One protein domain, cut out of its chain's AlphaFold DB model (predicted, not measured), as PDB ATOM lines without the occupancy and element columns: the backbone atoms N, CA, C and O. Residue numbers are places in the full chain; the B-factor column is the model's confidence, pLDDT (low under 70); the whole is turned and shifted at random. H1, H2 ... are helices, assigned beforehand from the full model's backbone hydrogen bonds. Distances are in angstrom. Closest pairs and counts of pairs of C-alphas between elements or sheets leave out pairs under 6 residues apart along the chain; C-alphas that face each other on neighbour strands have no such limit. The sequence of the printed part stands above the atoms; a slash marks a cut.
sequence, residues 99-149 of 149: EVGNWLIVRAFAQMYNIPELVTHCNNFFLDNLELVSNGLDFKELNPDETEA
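What this domain is: This is residues 99 to 149 of the 149 residues of the protein "BTB domain-containing protein" of Ciona savignyi (UniProt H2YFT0). Two helices, H1 and H2, lie side by side as a helical hairpin, and beyond its open end the chain winds through two short helices, H3 near H2 and H4 near the start of H1. After H4, residues 143 to 149 stick out as a free tail. The printed part has 51 residues with four named helices, in the order H1, H2, H3, H4, and no named strand; its class is all helix. It is compact, with a radius of gyration of the C-alphas of 10.4 A and spans of 28 by 21 by 17 A.

Where its parts are: Find C-alpha 103 at (56.249, 61.473, 140.100); from there H1, residues 103 to 112, runs 14.1 A. H2, residues 116 to 128, runs 18.4 A to C-alpha 128 at (64.708, 54.002, 144.278). Next come H3, residues 130 to 133, and H4, residues 138 to 141, which ends at C-alpha 141 at (60.928, 64.530, 128.452).

How they stand to each other: Look first at Arg 107 and Val 119, whose C-alphas, 5.3 A apart, are the closest of H1 and H2. These helices touch and form a hairpin, at a shallow tilt of 23 degrees, opposite ways. H3 is close to H2 but not clearly touching, the closest C-alphas being those of Phe 126 and Val 133, 7.1 A apart. H4 is close to H1 but not clearly touching, with the C-alphas of Leu 104 and Asp 138 closest at 7.0 A. H1 and H3 are apart, as are H2 and H4. In H1 and H2 every O i to N i+4 pair is within hydrogen-bond range; H3 and H4 are too short for such a pair.

The domain as a whole: The two farthest C-alphas, those of Asn 114 and Asn 135, are 28.3 A apart. The printed part has no cut, and its three links between helices are tight. Read the B-factor column at residues 134 to 149 to find pLDDT under 70; the mean of the printed part is 80.3.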
ATOM      1  N   GLU A  99      53.694  57.574 142.309       91.56
ATOM      2  CA  GLU A  99      53.876  56.427 141.421       91.56
ATOM      3  C   GLU A  99      54.783  56.774 140.232       91.56
ATOM      4  O   GLU A  99      54.993  57.936 139.875       91.56
ATOM      5  N   VAL A 100      55.299  55.739 139.564       88.12
ATOM      6  CA  VAL A 100      56.186  55.867 138.391       88.12
ATOM      7  C   VAL A 100      55.544  56.689 137.265       88.12
ATOM      8  O   VAL A 100      56.260  57.339 136.511       88.12
ATOM      9  N   GLY A 101      54.212  56.695 137.160       88.06
ATOM     10  CA  GLY A 101      53.483  57.458 136.146       88.06
ATOM     11  C   GLY A 101      53.152  58.905 136.520       88.06
ATOM     12  O   GLY A 101      52.649  59.627 135.667       88.06
ATOM     13  N   ASN A 102      53.372  59.340 137.767       90.00
ATOM     14  CA  ASN A 102      52.986  60.688 138.202       90.00
ATOM     15  C   ASN A 102      54.088  61.478 138.923       90.00
ATOM     16  O   ASN A 102      53.909  62.673 139.161       90.00
ATOM     17  N   TRP A 103      55.223  60.854 139.256       91.38
ATOM     18  CA  TRP A 103      56.249  61.473 140.100       91.38
ATOM     19  C   TRP A 103      56.797  62.789 139.545       91.38
ATOM     20  O   TRP A 103      57.075  63.702 140.323       91.38
ATOM     21  N   LEU A 104      56.921  62.915 138.219       90.62
ATOM     22  CA  LEU A 104      57.435  64.122 137.581       90.62
ATOM     23  C   LEU A 104      56.453  65.287 137.734       90.62
ATOM     24  O   LEU A 104      56.856  66.393 138.089       90.62
ATOM     25  N   ILE A 105      55.159  65.019 137.547       92.25
ATOM     26  CA  ILE A 105      54.084  66.001 137.734       92.25
ATOM     27  C   ILE A 105      54.044  66.456 139.198       92.25
ATOM     28  O   ILE A 105      53.988  67.656 139.471       92.25
ATOM     29  N   VAL A 106      54.135  65.515 140.145       95.06
ATOM     30  CA  VAL A 106      54.155  65.831 141.582       95.06
ATOM     31  C   VAL A 106      55.404  66.640 141.955       95.06
ATOM     32  O   VAL A 106      55.298  67.619 142.696       95.06
ATOM     33  N   ARG A 107      56.577  66.299 141.406       94.50
ATOM     34  CA  ARG A 107      57.832  67.040 141.612       94.50
ATOM     35  C   ARG A 107      57.750  68.459 141.053       94.50
ATOM     36  O   ARG A 107      58.080  69.401 141.770       94.50
ATOM     37  N   ALA A 108      57.285  68.621 139.815       93.75
ATOM     38  CA  ALA A 108      57.131  69.927 139.177       93.75
ATOM     39  C   ALA A 108      56.152  70.815 139.960       93.75
ATOM     40  O   ALA A 108      56.427  71.988 140.211       93.75
ATOM     41  N   PHE A 109      55.046  70.235 140.433       95.50
ATOM     42  CA  PHE A 109      54.112  70.916 141.323       95.50
ATOM     43  C   PHE A 109      54.787  71.349 142.633       95.50
ATOM     44  O   PHE A 109      54.685  72.504 143.043       95.50
ATOM     45  N   ALA A 110      55.538  70.452 143.273       95.81
ATOM     46  CA  ALA A 110      56.270  70.766 144.494       95.81
ATOM     47  C   ALA A 110      57.283  71.906 144.294       95.81
ATOM     48  O   ALA A 110      57.407  72.765 145.164       95.81
ATOM     49  N   GLN A 111      57.969  71.959 143.152       94.50
ATOM     50  CA  GLN A 111      58.869  73.063 142.805       94.50
ATOM     51  C   GLN A 111      58.103  74.373 142.587       94.50
ATOM     52  O   GLN A 111      58.481  75.398 143.152       94.50
ATOM     53  N   MET A 112      56.996  74.335 141.838       95.12
ATOM     54  CA  MET A 112      56.157  75.504 141.548       95.12
ATOM     55  C   MET A 112      55.647  76.187 142.824       95.12
ATOM     56  O   MET A 112      55.657  77.415 142.908       95.12
ATOM     57  N   TYR A 113      55.243  75.406 143.831       94.88
ATOM     58  CA  TYR A 113      54.741  75.922 145.113       94.88
ATOM     59  C   TYR A 113      55.796  75.959 146.225       94.88
ATOM     60  O   TYR A 113      55.454  76.200 147.383       94.88
ATOM     61  N   ASN A 114      57.071  75.736 145.885       95.00
ATOM     62  CA  ASN A 114      58.201  75.754 146.812       95.00
ATOM     63  C   ASN A 114      57.986  74.863 148.057       95.00
ATOM     64  O   ASN A 114      58.071  75.319 149.198       95.00
ATOM     65  N   ILE A 115      57.691  73.582 147.821       96.25
ATOM     66  CA  ILE A 115      57.454  72.536 148.826       96.25
ATOM     67  C   ILE A 115      58.682  71.603 148.870       96.25
ATOM     68  O   ILE A 115      58.648  70.500 148.312       96.25
ATOM     69  N   PRO A 116      59.801  72.015 149.502       94.69
ATOM     70  CA  PRO A 116      61.086  71.317 149.385       94.69
ATOM     71  C   PRO A 116      61.030  69.869 149.882       94.69
ATOM     72  O   PRO A 116      61.612  68.980 149.275       94.69
ATOM     73  N   GLU A 117      60.270  69.609 150.942       96.25
ATOM     74  CA  GLU A 117      60.065  68.263 151.483       96.25
ATOM     75  C   GLU A 117      59.422  67.287 150.487       96.25
ATOM     76  O   GLU A 117      59.737  66.098 150.506       96.25
ATOM     77  N   LEU A 118      58.534  67.773 149.613       96.38
ATOM     78  CA  LEU A 118      57.888  66.953 148.594       96.38
ATOM     79  C   LEU A 118      58.832  66.753 147.406       96.38
ATOM     80  O   LEU A 118      58.928  65.638 146.907       96.38
ATOM     81  N   VAL A 119      59.612  67.776 147.032       95.69
ATOM     82  CA  VAL A 119      60.683  67.641 146.027       95.69
ATOM     83  C   VAL A 119      61.688  66.568 146.447       95.69
ATOM     84  O   VAL A 119      61.978  65.661 145.671       95.69
ATOM     85  N   THR A 120      62.186  66.621 147.688       96.00
ATOM     86  CA  THR A 120      63.106  65.603 148.218       96.00
ATOM     87  C   THR A 120      62.471  64.215 148.206       96.00
ATOM     88  O   THR A 120      63.127  63.248 147.826       96.00
ATOM     89  N   HIS A 121      61.192  64.106 148.579       95.75
ATOM     90  CA  HIS A 121      60.477  62.833 148.550       95.75
ATOM     91  C   HIS A 121      60.370  62.259 147.126       95.75
ATOM     92  O   HIS A 121      60.675  61.087 146.922       95.75
ATOM     93  N   CYS A 122      60.031  63.089 146.134       94.12
ATOM     94  CA  CYS A 122      59.984  62.681 144.729       94.12
ATOM     95  C   CYS A 122      61.359  62.280 144.182       94.12
ATOM     96  O   CYS A 122      61.458  61.292 143.461       94.12
ATOM     97  N   ASN A 123      62.422  63.006 144.538       91.69
ATOM     98  CA  ASN A 123      63.781  62.674 144.107       91.69
ATOM     99  C   ASN A 123      64.242  61.326 144.681       91.69
ATOM    100  O   ASN A 123      64.810  60.516 143.956       91.69
ATOM    101  N   ASN A 124      63.959  61.053 145.960       93.75
ATOM    102  CA  ASN A 124      64.269  59.755 146.564       93.75
ATOM    103  C   ASN A 124      63.495  58.627 145.872       93.75
ATOM    104  O   ASN A 124      64.095  57.642 145.457       93.75
ATOM    105  N   PHE A 125      62.190  58.818 145.646       92.69
ATOM    106  CA  PHE A 125      61.372  57.859 144.905       92.69
ATOM    107  C   PHE A 125      61.923  57.585 143.499       92.69
ATOM    108  O   PHE A 125      61.960  56.433 143.068       92.69
ATOM    109  N   PHE A 126      62.375  58.624 142.791       88.44
ATOM    110  CA  PHE A 126      63.016  58.487 141.486       88.44
ATOM    111  C   PHE A 126      64.279  57.619 141.560       88.44
ATOM    112  O   PHE A 126      64.426  56.698 140.759       88.44
ATOM    113  N   LEU A 127      65.164  57.874 142.530       88.00
ATOM    114  CA  LEU A 127      66.395  57.099 142.715       88.00
ATOM    115  C   LEU A 127      66.107  55.627 143.047       88.00
ATOM    116  O   LEU A 127      66.744  54.745 142.476       88.00
ATOM    117  N   ASP A 128      65.119  55.361 143.903       89.81
ATOM    118  CA  ASP A 128      64.708  54.002 144.278       89.81
ATOM    119  C   ASP A 128      64.057  53.224 143.115       89.81
ATOM    120  O   ASP A 128      64.056  51.994 143.112       89.81
ATOM    121  N   ASN A 129      63.515  53.920 142.108       85.69
ATOM    122  CA  ASN A 129      62.779  53.324 140.985       85.69
ATOM    123  C   ASN A 129      63.433  53.595 139.620       85.69
ATOM    124  O   ASN A 129      62.778  53.470 138.580       85.69
ATOM    125  N   LEU A 130      64.719  53.950 139.604       79.69
ATOM    126  CA  LEU A 130      65.418  54.461 138.422       79.69
ATOM    127  C   LEU A 130      65.335  53.511 137.217       79.69
ATOM    128  O   LEU A 130      65.117  53.957 136.092       79.69
ATOM    129  N   GLU A 131      65.429  52.197 137.431       78.19
ATOM    130  CA  GLU A 131      65.294  51.187 136.367       78.19
ATOM    131  C   GLU A 131      63.897  51.178 135.723       78.19
ATOM    132  O   GLU A 131      63.761  50.975 134.517       78.19
ATOM    133  N   LEU A 132      62.843  51.422 136.501       75.50
ATOM    134  CA  LEU A 132      61.467  51.455 135.997       75.50
ATOM    135  C   LEU A 132      61.157  52.798 135.334       75.50
ATOM    136  O   LEU A 132      60.547  52.836 134.267       75.50
ATOM    137  N   VAL A 133      61.623  53.892 135.939       72.44
ATOM    138  CA  VAL A 133      61.408  55.250 135.432       72.44
ATOM    139  C   VAL A 133      62.190  55.494 134.140       72.44
ATOM    140  O   VAL A 133      61.634  56.064 133.207       72.44
ATOM    141  N   SER A 134      63.432  55.011 134.031       68.88
ATOM    142  CA  SER A 134      64.259  55.165 132.818       68.88
ATOM    143  C   SER A 134      63.666  54.492 131.574       68.88
ATOM    144  O   SER A 134      63.941  54.910 130.449       68.88
ATOM    145  N   ASN A 135      62.817  53.479 131.765       68.25
ATOM    146  CA  ASN A 135      62.061  52.831 130.693       68.25
ATOM    147  C   ASN A 135      60.697  53.501 130.419       68.25
ATOM    148  O   ASN A 135      60.052  53.192 129.414       68.25
ATOM    149  N   GLY A 136      60.256  54.407 131.295       65.25
ATOM    150  CA  GLY A 136      59.025  55.183 131.174       65.25
ATOM    151  C   GLY A 136      59.144  56.376 130.218       65.25
ATOM    152  O   GLY A 136      60.233  56.857 129.911       65.25
ATOM    153  N   LEU A 137      57.996  56.856 129.727       58.56
ATOM    154  CA  LEU A 137      57.921  57.982 128.786       58.56
ATOM    155  C   LEU A 137      58.338  59.315 129.429       58.56
ATOM    156  O   LEU A 137      59.072  60.064 128.790       58.56
ATOM    157  N   ASP A 138      57.966  59.557 130.692       60.78
ATOM    158  CA  ASP A 138      58.317  60.767 131.457       60.78
ATOM    159  C   ASP A 138      59.822  61.059 131.492       60.78
ATOM    160  O   ASP A 138      60.239  62.213 131.427       60.78
ATOM    161  N   PHE A 139      60.667  60.025 131.542       59.41
ATOM    162  CA  PHE A 139      62.116  60.215 131.609       59.41
ATOM    163  C   PHE A 139      62.705  60.786 130.311       59.41
ATOM    164  O   PHE A 139      63.721  61.473 130.342       59.41
ATOM    165  N   LYS A 140      62.065  60.543 129.159       58.16
ATOM    166  CA  LYS A 140      62.524  61.075 127.865       58.16
ATOM    167  C   LYS A 140      62.198  62.555 127.672       58.16
ATOM    168  O   LYS A 140      62.764  63.164 126.769       58.16
ATOM    169  N   GLU A 141      61.305  63.111 128.489       58.84
ATOM    170  CA  GLU A 141      60.928  64.530 128.452       58.84
ATOM    171  C   GLU A 141      61.717  65.385 129.458       58.84
ATOM    172  O   GLU A 141      61.614  66.611 129.442       58.84
ATOM    173  N   LEU A 142      62.551  64.760 130.299       61.00
ATOM    174  CA  LEU A 142      63.463  65.474 131.187       61.00
ATOM    175  C   LEU A 142      64.551  66.175 130.368       61.00
ATOM    176  O   LEU A 142      65.343  65.546 129.663       61.00
ATOM    177  N   ASN A 143      64.600  67.499 130.482       57.31
ATOM    178  CA  ASN A 143      65.667  68.296 129.897       57.31
ATOM    179  C   ASN A 143      66.985  67.975 130.642       57.31
ATOM    180  O   ASN A 143      66.975  67.929 131.873       57.31
ATOM    181  N   PRO A 144      68.123  67.774 129.950       55.31
ATOM    182  CA  PRO A 144      69.372  67.329 130.582       55.31
ATOM    183  C   PRO A 144      69.914  68.288 131.660       55.31
ATOM    184  O   PRO A 144      70.585  67.835 132.582       55.31
ATOM    185  N   ASP A 145      69.541  69.571 131.623       56.56
ATOM    186  CA  ASP A 145      69.856  70.560 132.668       56.56
ATOM    187  C   ASP A 145      69.247  70.232 134.049       56.56
ATOM    188  O   ASP A 145      69.728  70.729 135.061       56.56
ATOM    189  N   GLU A 146      68.208  69.389 134.131       53.53
ATOM    190  CA  GLU A 146      67.604  69.004 135.417       53.53
ATOM    191  C   GLU A 146      68.269  67.789 136.082       53.53
ATOM    192  O   GLU A 146      67.916  67.444 137.213       53.53
ATOM    193  N   THR A 147      69.210  67.127 135.397       50.16
ATOM    194  CA  THR A 147      69.892  65.923 135.913       50.16
ATOM    195  C   THR A 147      71.166  66.207 136.710       50.16
ATOM    196  O   THR A 147      71.744  65.282 137.278       50.16
ATOM    197  N   GLU A 148      71.576  67.473 136.820       40.09
ATOM    198  CA  GLU A 148      72.765  67.892 137.569       40.09
ATOM    199  C   GLU A 148      72.398  68.859 138.710       40.09
ATOM    200  O   GLU A 148      72.455  70.076 138.543       40.09
ATOM    201  N   ALA A 149      72.029  68.319 139.881       36.25
ATOM    202  CA  ALA A 149      72.165  68.969 141.197       36.25
ATOM    203  C   ALA A 149      72.002  67.964 142.348       36.25
ATOM    204  O   ALA A 149      70.919  67.341 142.446       36.25
TER     205      ALA A 149